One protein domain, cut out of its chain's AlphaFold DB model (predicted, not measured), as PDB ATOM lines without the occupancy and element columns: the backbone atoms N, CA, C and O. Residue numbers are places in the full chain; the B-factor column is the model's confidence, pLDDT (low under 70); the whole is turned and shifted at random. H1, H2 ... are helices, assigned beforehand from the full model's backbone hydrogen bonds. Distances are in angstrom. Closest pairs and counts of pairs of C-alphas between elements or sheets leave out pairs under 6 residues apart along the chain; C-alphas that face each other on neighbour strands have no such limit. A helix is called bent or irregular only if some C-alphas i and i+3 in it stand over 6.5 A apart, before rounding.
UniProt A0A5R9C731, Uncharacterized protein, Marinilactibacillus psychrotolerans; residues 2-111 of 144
ATOM      1  N   ALA A   2     166.454 161.069 234.744       94.38
ATOM      2  CA  ALA A   2     167.377 160.353 235.639       94.38
ATOM      3  C   ALA A   2     168.837 160.311 235.155       94.38
ATOM      4  O   ALA A   2     169.748 160.373 235.972       94.38
ATOM      5  N   GLY A   3     169.076 160.260 233.839       94.88
ATOM      6  CA  GLY A   3     170.430 160.367 233.282       94.88
ATOM      7  C   GLY A   3     171.109 161.706 233.598       94.88
ATOM      8  O   GLY A   3     172.262 161.713 234.013       94.88
ATOM      9  N   MET A   4     170.383 162.824 233.477       95.19
ATOM     10  CA  MET A   4     170.897 164.157 233.824       95.19
ATOM     11  C   MET A   4     171.178 164.266 235.324       95.19
ATOM     12  O   MET A   4     172.237 164.746 235.705       95.19
ATOM     13  N   MET A   5     170.278 163.750 236.167       94.88
ATOM     14  CA  MET A   5     170.479 163.717 237.622       94.88
ATOM     15  C   MET A   5     171.693 162.868 238.012       94.88
ATOM     16  O   MET A   5     172.478 163.275 238.859       94.88
ATOM     17  N   ALA A   6     171.886 161.706 237.377       95.75
ATOM     18  CA  ALA A   6     173.048 160.856 237.621       95.75
ATOM     19  C   ALA A   6     174.359 161.540 237.198       95.75
ATOM     20  O   ALA A   6     175.340 161.482 237.931       95.75
ATOM     21  N   LEU A   7     174.368 162.222 236.046       95.44
ATOM     22  CA  LEU A   7     175.519 163.012 235.601       95.44
ATOM     23  C   LEU A   7     175.812 164.176 236.551       95.44
ATOM     24  O   LEU A   7     176.972 164.418 236.874       95.44
ATOM     25  N   TYR A   8     174.777 164.876 237.013       95.94
ATOM     26  CA  TYR A   8     174.914 165.968 237.968       95.94
ATOM     27  C   TYR A   8     175.433 165.478 239.327       95.94
ATOM     28  O   TYR A   8     176.362 166.064 239.869       95.94
ATOM     29  N   ALA A   9     174.915 164.363 239.845       95.38
ATOM     30  CA  ALA A   9     175.378 163.786 241.106       95.38
ATOM     31  C   ALA A   9     176.856 163.353 241.059       95.38
ATOM     32  O   ALA A   9     177.569 163.489 242.050       95.38
ATOM     33  N   ASP A  10     177.316 162.838 239.916       96.62
ATOM     34  CA  ASP A  10     178.693 162.361 239.764       96.62
ATOM     35  C   ASP A  10     179.695 163.473 239.417       96.62
ATOM     36  O   ASP A  10     180.850 163.419 239.843       96.62
ATOM     37  N   TYR A  11     179.280 164.438 238.588       97.06
ATOM     38  CA  TYR A  11     180.181 165.378 237.906       97.06
ATOM     39  C   TYR A  11     179.734 166.845 237.977       97.06
ATOM     40  O   TYR A  11     180.448 167.726 237.491       97.06
ATOM     41  N   GLY A  12     178.557 167.120 238.535       96.00
ATOM     42  CA  GLY A  12     178.009 168.464 238.677       96.00
ATOM     43  C   GLY A  12     178.897 169.350 239.546       96.00
ATOM     44  O   GLY A  12     179.472 168.911 240.541       96.00
ATOM     45  N   THR A  13     179.039 170.609 239.138       96.81
ATOM     46  CA  THR A  13     179.845 171.613 239.860       96.81
ATOM     47  C   THR A  13     179.173 172.980 239.965       96.81
ATOM     48  O   THR A  13     179.557 173.762 240.830       96.81
ATOM     49  N   ALA A  14     178.203 173.270 239.095       96.94
ATOM     50  CA  ALA A  14     177.309 174.416 239.226       96.94
ATOM     51  C   ALA A  14     176.131 174.060 240.141       96.94
ATOM     52  O   ALA A  14     175.889 172.878 240.380       96.94
ATOM     53  N   GLU A  15     175.397 175.063 240.617       97.19
ATOM     54  CA  GLU A  15     174.134 174.838 241.320       97.19
ATOM     55  C   GLU A  15     173.092 174.251 240.351       97.19
ATOM     56  O   GLU A  15     173.089 174.566 239.159       97.19
ATOM     57  N   TRP A  16     172.204 173.386 240.850       95.94
ATOM     58  CA  TRP A  16     171.200 172.696 240.026       95.94
ATOM     59  C   TRP A  16     170.289 173.682 239.290       95.94
ATOM     60  O   TRP A  16     170.014 173.519 238.104       95.94
ATOM     61  N   GLU A  17     169.872 174.726 239.998       97.38
ATOM     62  CA  GLU A  17     169.018 175.793 239.491       97.38
ATOM     63  C   GLU A  17     169.616 176.471 238.252       97.38
ATOM     64  O   GLU A  17     168.961 176.540 237.212       97.38
ATOM     65  N   ASP A  18     170.900 176.839 238.314       97.62
ATOM     66  CA  ASP A  18     171.619 177.504 237.219       97.62
ATOM     67  C   ASP A  18     171.678 176.649 235.936       97.62
ATOM     68  O   ASP A  18     171.882 177.173 234.836       97.62
ATOM     69  N   LEU A  19     171.531 175.325 236.055       96.56
ATOM     70  CA  LEU A  19     171.532 174.400 234.919       96.56
ATOM     71  C   LEU A  19     170.159 174.273 234.250       96.56
ATOM     72  O   LEU A  19     170.100 173.910 233.073       96.56
ATOM     73  N   ILE A  20     169.073 174.530 234.983       97.56
ATOM     74  CA  ILE A  20     167.696 174.351 234.502       97.56
ATOM     75  C   ILE A  20     167.062 175.685 234.101       97.56
ATOM     76  O   ILE A  20     166.331 175.718 233.110       97.56
ATOM     77  N   ASP A  21     167.390 176.781 234.788       98.38
ATOM     78  CA  ASP A  21     166.840 178.121 234.532       98.38
ATOM     79  C   ASP A  21     166.914 178.550 233.056       98.38
ATOM     80  O   ASP A  21     165.890 178.972 232.517       98.38
ATOM     81  N   PRO A  22     168.023 178.331 232.317       98.50
ATOM     82  CA  PRO A  22     168.068 178.682 230.898       98.50
ATOM     83  C   PRO A  22     167.033 177.941 230.037       98.50
ATOM     84  O   PRO A  22     166.608 178.453 229.002       98.50
ATOM     85  N   ALA A  23     166.647 176.722 230.421       98.25
ATOM     86  CA  ALA A  23     165.627 175.960 229.708       98.25
ATOM     87  C   ALA A  23     164.213 176.460 230.034       98.25
ATOM     88  O   ALA A  23     163.369 176.467 229.139       98.25
ATOM     89  N   ILE A  24     163.972 176.902 231.274       98.62
ATOM     90  CA  ILE A  24     162.716 177.549 231.681       98.62
ATOM     91  C   ILE A  24     162.544 178.854 230.896       98.62
ATOM     92  O   ILE A  24     161.524 179.023 230.238       98.62
ATOM     93  N   ASP A  25     163.576 179.702 230.849       98.38
ATOM     94  CA  ASP A  25     163.543 180.970 230.107       98.38
ATOM     95  C   ASP A  25     163.222 180.762 228.613       98.38
ATOM     96  O   ASP A  25     162.442 181.503 228.017       98.38
ATOM     97  N   LEU A  26     163.808 179.730 227.989       98.31
ATOM     98  CA  LEU A  26     163.542 179.393 226.585       98.31
ATOM     99  C   LEU A  26     162.142 178.806 226.359       98.31
ATOM    100  O   LEU A  26     161.594 178.951 225.262       98.31
ATOM    101  N   ALA A  27     161.585 178.116 227.357       98.25
ATOM    102  CA  ALA A  27     160.219 177.611 227.315       98.25
ATOM    103  C   ALA A  27     159.200 178.744 227.496       98.25
ATOM    104  O   ALA A  27     158.192 178.752 226.795       98.25
ATOM    105  N   ASP A  28     159.489 179.731 228.347       97.31
ATOM    106  CA  ASP A  28     158.667 180.935 228.510       97.31
ATOM    107  C   ASP A  28     158.609 181.769 227.225       97.31
ATOM    108  O   ASP A  28     157.570 182.342 226.899       97.31
ATOM    109  N   GLY A  29     159.701 181.813 226.460       97.31
ATOM    110  CA  GLY A  29     159.708 182.473 225.164       97.31
ATOM    111  C   GLY A  29     160.998 182.264 224.387       97.31
ATOM    112  O   GLY A  29     162.092 182.597 224.846       97.31
ATOM    113  N   SER A  30     160.882 181.777 223.156       97.81
ATOM    114  CA  SER A  30     162.016 181.671 222.239       97.81
ATOM    115  C   SER A  30     161.633 181.988 220.798       97.81
ATOM    116  O   SER A  30     160.474 181.911 220.399       97.81
ATOM    117  N   ILE A  31     162.627 182.371 219.995       98.44
ATOM    118  CA  ILE A  31     162.418 182.638 218.572       98.44
ATOM    119  C   ILE A  31     162.493 181.331 217.791       98.44
ATOM    120  O   ILE A  31     163.502 180.624 217.837       98.44
ATOM    121  N   VAL A  32     161.440 181.044 217.026       98.31
ATOM    122  CA  VAL A  32     161.369 179.867 216.159       98.31
ATOM    123  C   VAL A  32     162.469 179.941 215.103       98.31
ATOM    124  O   VAL A  32     162.583 180.917 214.360       98.31
ATOM    125  N   SER A  33     163.287 178.894 215.030       98.19
ATOM    126  CA  SER A  33     164.313 178.753 213.993       98.19
ATOM    127  C   SER A  33     163.720 178.255 212.674       98.19
ATOM    128  O   SER A  33     162.691 177.578 212.673       98.19
ATOM    129  N   ASP A  34     164.424 178.499 211.565       98.44
ATOM    130  CA  ASP A  34     164.055 177.957 210.249       98.44
ATOM    131  C   ASP A  34     163.888 176.426 210.292       98.44
ATOM    132  O   ASP A  34     162.910 175.888 209.782       98.44
ATOM    133  N   ILE A  35     164.790 175.727 210.995       98.25
ATOM    134  CA  ILE A  35     164.765 174.261 211.127       98.25
ATOM    135  C   ILE A  35     163.496 173.787 211.845       98.25
ATOM    136  O   ILE A  35     162.876 172.816 211.412       98.25
ATOM    137  N   LEU A  36     163.104 174.449 212.939       97.69
ATOM    138  CA  LEU A  36     161.903 174.066 213.684       97.69
ATOM    139  C   LEU A  36     160.638 174.300 212.844       97.69
ATOM    140  O   LEU A  36     159.784 173.418 212.786       97.69
ATOM    141  N   ALA A  37     160.542 175.441 212.157       98.06
ATOM    142  CA  ALA A  37     159.407 175.742 211.284       98.06
ATOM    143  C   ALA A  37     159.270 174.707 210.151       98.06
ATOM    144  O   ALA A  37     158.184 174.171 209.915       98.06
ATOM    145  N   GLU A  38     160.383 174.352 209.498       98.12
ATOM    146  CA  GLU A  38     160.414 173.308 208.466       98.12
ATOM    147  C   GLU A  38     159.996 171.933 209.009       98.12
ATOM    148  O   GLU A  38     159.269 171.191 208.340       98.12
ATOM    149  N   GLN A  39     160.415 171.580 210.229       97.31
ATOM    150  CA  GLN A  39     160.019 170.326 210.873       97.31
ATOM    151  C   GLN A  39     158.522 170.296 211.189       97.31
ATOM    152  O   GLN A  39     157.849 169.330 210.830       97.31
ATOM    153  N   LEU A  40     157.979 171.352 211.799       97.25
ATOM    154  CA  LEU A  40     156.550 171.435 212.115       97.25
ATOM    155  C   LEU A  40     155.691 171.345 210.850       97.25
ATOM    156  O   LEU A  40     154.685 170.636 210.838       97.25
ATOM    157  N   GLN A  41     156.118 171.981 209.758       97.00
ATOM    158  CA  GLN A  41     155.457 171.831 208.464       97.00
ATOM    159  C   GLN A  41     155.545 170.390 207.935       97.00
ATOM    160  O   GLN A  41     154.544 169.830 207.495       97.00
ATOM    161  N   SER A  42     156.726 169.771 207.989       96.88
ATOM    162  CA  SER A  42     156.962 168.433 207.429       96.88
ATOM    163  C   SER A  42     156.233 167.314 208.179       96.88
ATOM    164  O   SER A  42     155.885 166.296 207.582       96.88
ATOM    165  N   PHE A  43     156.018 167.476 209.487       94.56
ATOM    166  CA  PHE A  43     155.400 166.460 210.344       94.56
ATOM    167  C   PHE A  43     153.921 166.709 210.646       94.56
ATOM    168  O   PHE A  43     153.312 165.858 211.293       94.56
ATOM    169  N   GLN A  44     153.332 167.806 210.159       95.00
ATOM    170  CA  GLN A  44     151.954 168.206 210.461       95.00
ATOM    171  C   GLN A  44     150.941 167.059 210.293       95.00
ATOM    172  O   GLN A  44     150.132 166.822 211.185       95.00
ATOM    173  N   ASP A  45     151.029 166.294 209.201       95.12
ATOM    174  CA  ASP A  45     150.100 165.190 208.907       95.12
ATOM    175  C   ASP A  45     150.220 163.990 209.870       95.12
ATOM    176  O   ASP A  45     149.332 163.140 209.921       95.12
ATOM    177  N   ASN A  46     151.319 163.898 210.627       95.19
ATOM    178  CA  ASN A  46     151.591 162.814 211.576       95.19
ATOM    179  C   ASN A  46     151.417 163.243 213.041       95.19
ATOM    180  O   ASN A  46     151.592 162.418 213.939       95.19
ATOM    181  N   LEU A  47     151.117 164.519 213.291       94.00
ATOM    182  CA  LEU A  47     151.005 165.085 214.629       94.00
ATOM    183  C   LEU A  47     149.541 165.367 214.988       94.00
ATOM    184  O   LEU A  47     148.725 165.662 214.112       94.00
ATOM    185  N   PRO A  48     149.180 165.315 216.281       93.38
ATOM    186  CA  PRO A  48     147.861 165.723 216.745       93.38
ATOM    187  C   PRO A  48     147.764 167.258 216.769       93.38
ATOM    188  O   PRO A  48     147.716 167.860 217.835       93.38
ATOM    189  N   VAL A  49     147.749 167.895 215.595       94.88
ATOM    190  CA  VAL A  49     147.795 169.363 215.405       94.88
ATOM    191  C   VAL A  49     146.796 170.114 216.288       94.88
ATOM    192  O   VAL A  49     147.144 171.118 216.896       94.88
ATOM    193  N   GLU A  50     145.580 169.585 216.423       93.62
ATOM    194  CA  GLU A  50     144.505 170.179 217.235       93.62
ATOM    195  C   GLU A  50     144.814 170.220 218.746       93.62
ATOM    196  O   GLU A  50     144.134 170.913 219.493       93.62
ATOM    197  N   GLN A  51     145.815 169.466 219.213       93.88
ATOM    198  CA  GLN A  51     146.283 169.454 220.607       93.88
ATOM    199  C   GLN A  51     147.558 170.291 220.803       93.88
ATOM    200  O   GLN A  51     148.064 170.388 221.914       93.88
ATOM    201  N   LEU A  52     148.101 170.875 219.732       95.12
ATOM    202  CA  LEU A  52     149.405 171.540 219.710       95.12
ATOM    203  C   LEU A  52     149.265 173.012 219.301       95.12
ATOM    204  O   LEU A  52     150.016 173.498 218.459       95.12
ATOM    205  N   GLU A  53     148.304 173.732 219.884       95.19
ATOM    206  CA  GLU A  53     147.956 175.109 219.490       95.19
ATOM    207  C   GLU A  53     149.155 176.077 219.520       95.19
ATOM    208  O   GLU A  53     149.283 176.918 218.633       95.19
ATOM    209  N   HIS A  54     150.076 175.922 220.476       95.19
ATOM    210  CA  HIS A  54     151.288 176.749 220.578       95.19
ATOM    211  C   HIS A  54     152.268 176.542 219.408       95.19
ATOM    212  O   HIS A  54     152.989 177.467 219.038       95.19
ATOM    213  N   PHE A  55     152.273 175.358 218.788       97.31
ATOM    214  CA  PHE A  55     153.039 175.078 217.570       97.31
ATOM    215  C   PHE A  55     152.232 175.292 216.289       97.31
ATOM    216  O   PHE A  55     152.827 175.547 215.242       97.31
ATOM    217  N   TYR A  56     150.904 175.173 216.359       96.94
ATOM    218  CA  TYR A  56     149.998 175.262 215.218       96.94
ATOM    219  C   TYR A  56     148.849 176.249 215.473       96.94
ATOM    220  O   TYR A  56     147.682 175.836 215.531       96.94
ATOM    221  N   PRO A  57     149.132 177.555 215.622       94.69
ATOM    222  CA  PRO A  57     148.083 178.544 215.814       94.69
ATOM    223  C   PRO A  57     147.098 178.474 214.645       94.69
ATOM    224  O   PRO A  57     147.492 178.470 213.478       94.69
ATOM    225  N   VAL A  58     145.802 178.375 214.956       91.31
ATOM    226  CA  VAL A  58     144.714 178.194 213.973       91.31
ATOM    227  C   VAL A  58     144.930 177.030 212.983       91.31
ATOM    228  O   VAL A  58     144.436 177.070 211.855       91.31
ATOM    229  N   GLY A  59     145.649 175.984 213.405       92.44
ATOM    230  CA  GLY A  59     145.873 174.755 212.637       92.44
ATOM    231  C   GLY A  59     146.999 174.827 211.598       92.44
ATOM    232  O   GLY A  59     147.156 173.894 210.809       92.44
ATOM    233  N   ALA A  60     147.784 175.908 211.576       94.56
ATOM    234  CA  ALA A  60     148.935 176.077 210.688       94.56
ATOM    235  C   ALA A  60     150.229 176.194 211.504       94.56
ATOM    236  O   ALA A  60     150.200 176.848 212.542       94.56
ATOM    237  N   PRO A  61     151.352 175.593 211.063       97.00
ATOM    238  CA  PRO A  61     152.602 175.614 211.816       97.00
ATOM    239  C   PRO A  61     153.095 177.047 212.014       97.00
ATOM    240  O   PRO A  61     152.995 177.882 211.112       97.00
ATOM    241  N   ILE A  62     153.658 177.308 213.187       97.50
ATOM    242  CA  ILE A  62     154.277 178.583 213.523       97.50
ATOM    243  C   ILE A  62     155.475 178.883 212.599       97.50
ATOM    244  O   ILE A  62     156.231 177.988 212.214       97.50
ATOM    245  N   GLU A  63     155.634 180.150 212.213       97.69
ATOM    246  CA  GLU A  63     156.652 180.580 211.248       97.69
ATOM    247  C   GLU A  63     158.008 180.851 211.913       97.69
ATOM    248  O   GLU A  63     158.102 181.209 213.086       97.69
ATOM    249  N   ALA A  64     159.091 180.737 211.147       98.44
ATOM    250  CA  ALA A  64     160.406 181.142 211.623       98.44
ATOM    251  C   ALA A  64     160.440 182.642 211.968       98.44
ATOM    252  O   ALA A  64     159.842 183.478 211.290       98.44
ATOM    253  N   GLY A  65     161.172 182.995 213.024       98.25
ATOM    254  CA  GLY A  65     161.300 184.373 213.494       98.25
ATOM    255  C   GLY A  65     160.171 184.853 214.412       98.25
ATOM    256  O   GLY A  65     160.280 185.954 214.955       98.25
ATOM    257  N   THR A  66     159.113 184.066 214.623       97.75
ATOM    258  CA  THR A  66     158.065 184.402 215.597       97.75
ATOM    259  C   THR A  66     158.429 183.920 217.000       97.75
ATOM    260  O   THR A  66     159.293 183.059 217.171       97.75
ATOM    261  N   ASN A  67     157.751 184.470 218.011       97.69
ATOM    262  CA  ASN A  67     157.876 184.003 219.388       97.69
ATOM    263  C   ASN A  67     157.079 182.708 219.586       97.69
ATOM    264  O   ASN A  67     155.917 182.646 219.188       97.69
ATOM    265  N   LEU A  68     157.697 181.712 220.212       98.19
ATOM    266  CA  LEU A  68     157.084 180.472 220.668       98.19
ATOM    267  C   LEU A  68     157.106 180.454 222.195       98.19
ATOM    268  O   LEU A  68     158.176 180.551 222.794       98.19
ATOM    269  N   GLU A  69     155.932 180.279 222.793       97.94
ATOM    270  CA  GLU A  69     155.742 180.152 224.238       97.94
ATOM    271  C   GLU A  69     155.223 178.741 224.536       97.94
ATOM    272  O   GLU A  69     154.249 178.283 223.939       97.94
ATOM    273  N   GLN A  70     155.890 178.037 225.445       97.69
ATOM    274  CA  GLN A  70     155.577 176.675 225.877       97.69
ATOM    275  C   GLN A  70     155.371 176.669 227.398       97.69
ATOM    276  O   GLN A  70     156.139 176.061 228.139       97.69
ATOM    277  N   LEU A  71     154.332 177.364 227.868       96.69
ATOM    278  CA  LEU A  71     154.095 177.595 229.301       96.69
ATOM    279  C   LEU A  71     153.968 176.293 230.111       96.69
ATOM    280  O   LEU A  71     154.531 176.187 231.193       96.69
ATOM    281  N   GLU A  72     153.316 175.267 229.560       96.12
ATOM    282  CA  GLU A  72     153.212 173.946 230.206       96.12
ATOM    283  C   GLU A  72     154.590 173.280 230.375       96.12
ATOM    284  O   GLU A  72     154.868 172.626 231.386       96.12
ATOM    285  N   LEU A  73     155.490 173.472 229.403       97.75
ATOM    286  CA  LEU A  73     156.867 172.993 229.497       97.75
ATOM    287  C   LEU A  73     157.652 173.801 230.534       97.75
ATOM    288  O   LEU A  73     158.399 173.203 231.305       97.75
ATOM    289  N   ALA A  74     157.477 175.124 230.578       98.38
ATOM    290  CA  ALA A  74     158.114 175.981 231.574       98.38
ATOM    291  C   ALA A  74     157.700 175.587 233.002       98.38
ATOM    292  O   ALA A  74     158.564 175.394 233.855       98.38
ATOM    293  N   GLU A  75     156.407 175.354 233.243       98.06
ATOM    294  CA  GLU A  75     155.883 174.863 234.526       98.06
ATOM    295  C   GLU A  75     156.456 173.484 234.889       98.06
ATOM    296  O   GLU A  75     156.910 173.270 236.015       98.06
ATOM    297  N   THR A  76     156.517 172.565 233.920       97.81
ATOM    298  CA  THR A  76     157.119 171.235 234.116       97.81
ATOM    299  C   THR A  76     158.603 171.340 234.489       97.81
ATOM    300  O   THR A  76     159.076 170.656 235.399       97.81
ATOM    301  N   LEU A  77     159.357 172.195 233.793       98.31
ATOM    302  CA  LEU A  77     160.775 172.431 234.059       98.31
ATOM    303  C   LEU A  77     160.992 173.127 235.408       98.31
ATOM    304  O   LEU A  77     161.945 172.788 236.108       98.31
ATOM    305  N   TRP A  78     160.096 174.028 235.807       98.25
ATOM    306  CA  TRP A  78     160.107 174.649 237.126       98.25
ATOM    307  C   TRP A  78     159.871 173.618 238.239       98.25
ATOM    308  O   TRP A  78     160.637 173.561 239.194       98.25
ATOM    309  N   GLU A  79     158.899 172.714 238.108       98.06
ATOM    310  CA  GLU A  79     158.707 171.645 239.101       98.06
ATOM    311  C   GLU A  79     159.911 170.683 239.152       98.06
ATOM    312  O   GLU A  79     160.304 170.204 240.221       98.06
ATOM    313  N   ILE A  80     160.537 170.404 238.006       97.56
ATOM    314  CA  ILE A  80     161.798 169.652 237.937       97.56
ATOM    315  C   ILE A  80     162.922 170.393 238.668       97.56
ATOM    316  O   ILE A  80     163.697 169.759 239.385       97.56
ATOM    317  N   ARG A  81     163.030 171.711 238.499       97.44
ATOM    318  CA  ARG A  81     164.007 172.551 239.194       97.44
ATOM    319  C   ARG A  81     163.814 172.456 240.708       97.44
ATOM    320  O   ARG A  81     164.738 172.032 241.394       97.44
ATOM    321  N   GLU A  82     162.608 172.742 241.202       97.69
ATOM    322  CA  GLU A  82     162.297 172.793 242.642       97.69
ATOM    323  C   GLU A  82     162.414 171.436 243.345       97.69
ATOM    324  O   GLU A  82     162.748 171.357 244.527       97.69
ATOM    325  N   SER A  83     162.120 170.350 242.631       95.88
ATOM    326  CA  SER A  83     162.184 168.990 243.178       95.88
ATOM    327  C   SER A  83     163.528 168.295 242.941       95.88
ATOM    328  O   SER A  83     163.641 167.094 243.206       95.88
ATOM    329  N   GLU A  84     164.516 168.997 242.379       94.12
ATOM    330  CA  GLU A  84     165.791 168.424 241.926       94.12
ATOM    331  C   GLU A  84     165.596 167.191 241.016       94.12
ATOM    332  O   GLU A  84     166.304 166.189 241.091       94.12
ATOM    333  N   GLY A  85     164.570 167.243 240.161       93.69
ATOM    334  CA  GLY A  85     164.206 166.213 239.190       93.69
ATOM    335  C   GLY A  85     163.439 165.015 239.752       93.69
ATOM    336  O   GLY A  85     163.052 164.134 238.979       93.69
ATOM    337  N   THR A  86     163.189 164.962 241.064       93.31
ATOM    338  CA  THR A  86     162.488 163.829 241.690       93.31
ATOM    339  C   THR A  86     161.020 163.731 241.271       93.31
ATOM    340  O   THR A  86     160.528 162.615 241.082       93.31
ATOM    341  N   SER A  87     160.347 164.860 241.023       94.81
ATOM    342  CA  SER A  87     158.930 164.901 240.626       94.81
ATOM    343  C   SER A  87     158.631 164.148 239.328       94.81
ATOM    344  O   SER A  87     157.548 163.581 239.176       94.81
ATOM    345  N   PHE A  88     159.609 164.072 238.417       96.00
ATOM    346  CA  PHE A  88     159.480 163.368 237.139       96.00
ATOM    347  C   PHE A  88     159.239 161.860 237.315       96.00
ATOM    348  O   PHE A  88     158.590 161.234 236.481       96.00
ATOM    349  N   TYR A  89     159.767 161.268 238.391       94.94
ATOM    350  CA  TYR A  89     159.658 159.830 238.665       94.94
ATOM    351  C   TYR A  89     158.775 159.510 239.868       94.94
ATOM    352  O   TYR A  89     158.271 158.394 239.960       94.94
ATOM    353  N   ASN A  90     158.617 160.460 240.789       91.69
ATOM    354  CA  ASN A  90     157.847 160.306 242.012       91.69
ATOM    355  C   ASN A  90     157.249 161.660 242.429       91.69
ATOM    356  O   ASN A  90     157.821 162.388 243.241       91.69
ATOM    357  N   GLY A  91     156.115 162.005 241.827       92.62
ATOM    358  CA  GLY A  91     155.416 163.270 242.033       92.62
ATOM    359  C   GLY A  91     154.353 163.540 240.970       92.62
ATOM    360  O   GLY A  91     153.962 162.639 240.223       92.62
ATOM    361  N   SER A  92     153.903 164.791 240.888       94.06
ATOM    362  CA  SER A  92     152.747 165.164 240.067       94.06
ATOM    363  C   SER A  92     152.985 164.964 238.561       94.06
ATOM    364  O   SER A  92     152.095 164.495 237.848       94.06
ATOM    365  N   ILE A  93     154.222 165.183 238.090       96.44
ATOM    366  CA  ILE A  93     154.628 164.863 236.713       96.44
ATOM    367  C   ILE A  93     154.501 163.359 236.450       96.44
ATOM    368  O   ILE A  93     153.924 162.957 235.444       96.44
ATOM    369  N   SER A  94     155.008 162.507 237.350       95.62
ATOM    370  CA  SER A  94     154.918 161.049 237.176       95.62
ATOM    371  C   SER A  94     153.476 160.530 237.202       95.62
ATOM    372  O   SER A  94     153.152 159.596 236.471       95.62
ATOM    373  N   GLU A  95     152.604 161.154 237.999       94.62
ATOM    374  CA  GLU A  95     151.170 160.846 238.035       94.62
ATOM    375  C   GLU A  95     150.497 161.240 236.716       94.62
ATOM    376  O   GLU A  95     149.789 160.426 236.134       94.62
ATOM    377  N   SER A  96     150.808 162.429 236.190       95.12
ATOM    378  CA  SER A  96     150.295 162.903 234.895       95.12
ATOM    379  C   SER A  96     150.760 162.019 233.731       95.12
ATOM    380  O   SER A  96     149.995 161.705 232.824       95.12
ATOM    381  N   LEU A  97     152.014 161.558 233.762       95.31
ATOM    382  CA  LEU A  97     152.542 160.621 232.768       95.31
ATOM    383  C   LEU A  97     151.870 159.242 232.844       95.31
ATOM    384  O   LEU A  97     151.782 158.561 231.823       95.31
ATOM    385  N   ALA A  98     151.391 158.827 234.019       94.94
ATOM    386  CA  ALA A  98     150.735 157.534 234.205       94.94
ATOM    387  C   ALA A  98     149.332 157.455 233.578       94.94
ATOM    388  O   ALA A  98     148.806 156.352 233.408       94.94
ATOM    389  N   ASP A  99     148.751 158.596 233.194       94.50
ATOM    390  CA  ASP A  99     147.510 158.654 232.415       94.50
ATOM    391  C   ASP A  99     147.725 158.270 230.938       94.50
ATOM    392  O   ASP A  99     146.764 157.989 230.215       94.50
ATOM    393  N   ILE A 100     148.980 158.208 230.475       94.06
ATOM    394  CA  ILE A 100     149.326 157.785 229.117       94.06
ATOM    395  C   ILE A 100     149.237 156.258 229.013       94.06
ATOM    396  O   ILE A 100     149.912 155.507 229.724       94.06
ATOM    397  N   GLU A 101     148.433 155.777 228.064       94.44
ATOM    398  CA  GLU A 101     148.285 154.346 227.808       94.44
ATOM    399  C   GLU A 101     149.642 153.692 227.486       94.44
ATOM    400  O   GLU A 101     150.372 154.115 226.590       94.44
ATOM    401  N   GLY A 102     149.978 152.628 228.221       94.19
ATOM    402  CA  GLY A 102     151.237 151.895 228.056       94.19
ATOM    403  C   GLY A 102     152.403 152.400 228.911       94.19
ATOM    404  O   GLY A 102     153.469 151.784 228.868       94.19
ATOM    405  N   LEU A 103     152.210 153.444 229.724       94.88
ATOM    406  CA  LEU A 103     153.225 153.975 230.634       94.88
ATOM    407  C   LEU A 103     152.754 153.904 232.101       94.88
ATOM    408  O   LEU A 103     152.378 154.915 232.681       94.88
ATOM    409  N   PRO A 104     152.744 152.720 232.741       94.44
ATOM    410  CA  PRO A 104     152.282 152.613 234.120       94.44
ATOM    411  C   PRO A 104     153.245 153.319 235.082       94.44
ATOM    412  O   PRO A 104     154.465 153.239 234.923       94.44
ATOM    413  N   LEU A 105     152.701 153.915 236.148       94.81
ATOM    414  CA  LEU A 105     153.474 154.620 237.181       94.81
ATOM    415  C   LEU A 105     154.643 153.786 237.738       94.81
ATOM    416  O   LEU A 105     155.739 154.297 237.955       94.81
ATOM    417  N   GLU A 106     154.443 152.476 237.916       95.25
ATOM    418  CA  GLU A 106     155.484 151.552 238.385       95.25
ATOM    419  C   GLU A 106     156.723 151.534 237.471       95.25
ATOM    420  O   GLU A 106     157.848 151.418 237.959       95.25
ATOM    421  N   SER A 107     156.552 151.674 236.151       94.81
ATOM    422  CA  SER A 107     157.678 151.733 235.212       94.81
ATOM    423  C   SER A 107     158.500 153.013 235.360       94.81
ATOM    424  O   SER A 107     159.711 152.968 235.152       94.81
ATOM    425  N   LEU A 108     157.873 154.127 235.751       94.62
ATOM    426  CA  LEU A 108     158.576 155.374 236.059       94.62
ATOM    427  C   LEU A 108     159.351 155.238 237.376       94.62
ATOM    428  O   LEU A 108     160.553 155.488 237.403       94.62
ATOM    429  N   LEU A 109     158.697 154.747 238.434       92.81
ATOM    430  CA  LEU A 109     159.306 154.565 239.759       92.81
ATOM    431  C   LEU A 109     160.513 153.616 239.743       92.81
ATOM    432  O   LEU A 109     161.485 153.829 240.465       92.81
ATOM    433  N   ASN A 110     160.456 152.568 238.918       93.69
ATOM    434  CA  ASN A 110     161.510 151.560 238.812       93.69
ATOM    435  C   ASN A 110     162.561 151.877 237.734       93.69
ATOM    436  O   ASN A 110     163.426 151.039 237.455       93.69
ATOM    437  N   PHE A 111     162.505 153.052 237.099       94.31
ATOM    438  CA  PHE A 111     163.487 153.431 236.089       94.31
ATOM    439  C   PHE A 111     164.885 153.557 236.708       94.31
ATOM    440  O   PHE A 111     165.080 154.208 237.733       94.31
TER     441      PHE A 111
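Overview. This is residues 2 to 111 of the 144 residues of an uncharacterized protein of Marinilactibacillus psychrotolerans (UniProt A0A5R9C731). The model is an open U: two long helices, H2 and H4, run side by side in opposite directions as its base, and an arm stands at each end of them. One arm holds H3 and the long stretch of residues 47 to 70, which has no named element; the other holds the short helices H5 and H6, with H1 at that same end. The short antiparallel pairing of residues 30 to 31 with residues 67 to 68 ties together the two links between the base and the H3 arm. The printed part has 110 residues with six named helices, H1 to H6 in chain order, and no named strand; its class is all helix. It is loose, with a radius of gyration of the C-alphas of 16.4 A, and flat, spanning 41 by 35 by 19 A.

Along the chain. H1, residues 2 to 11, begins with C-alpha 2 at (167.377, 160.353, 235.639) and is 13.9 A long from first to last C-alpha. H2, residues 16 to 28, is 18.9 A long. H3, residues 34 to 46, is 19.7 A long, with C-alpha 34 at (164.055, 177.957, 210.249). H4, residues 71 to 82, is 16.4 A long. H5 is residues 92 to 97, and H6, residues 105 to 109, ends with C-alpha 109 at (159.306, 154.565, 239.759). H2 is only just irregular, with C-alphas 19 and 22 6.8 A apart; H3 is irregular, with C-alphas 42 and 45 7.7 A apart.

Arrangement. H1 touches no helix; it is close to H2 but not clearly touching, the closest C-alphas, those of Tyr 8 and Trp 16, being 8.0 A apart. H2 touches H4 at a shallow tilt of 8 degrees, opposite ways, and their closest C-alphas, those of Ile 24 and Ala 74, are 4.9 A apart. H3 touches no helix and is apart from H2 and from H4. H4 and H5 are close but not clearly touching, at a steep tilt of 52 degrees; their closest C-alphas, those of Thr 76 and Ile 93, are 7.3 A apart. H5 touches H6, the closest C-alphas being those of Ser 94 and Leu 105, 6.6 A apart. In H1, H4, H5 and H6 every O i to N i+4 pair is within hydrogen-bond range; in H2 and in H3, 7 of 9 are.

Size, cuts and confidence. The two C-alphas farthest apart are those of Asp 10 and Val 58, at 45.5 A, while those of Ala 2 and Phe 111, the first and last printed, are 8.0 A apart. The printed part has no cut. The link from H3 to H4, 24 residues, is long; the links from H1 to H2 and from H2 to H3 are tight. The mean pLDDT of the printed part is 96.1, and no printed residue is under 70.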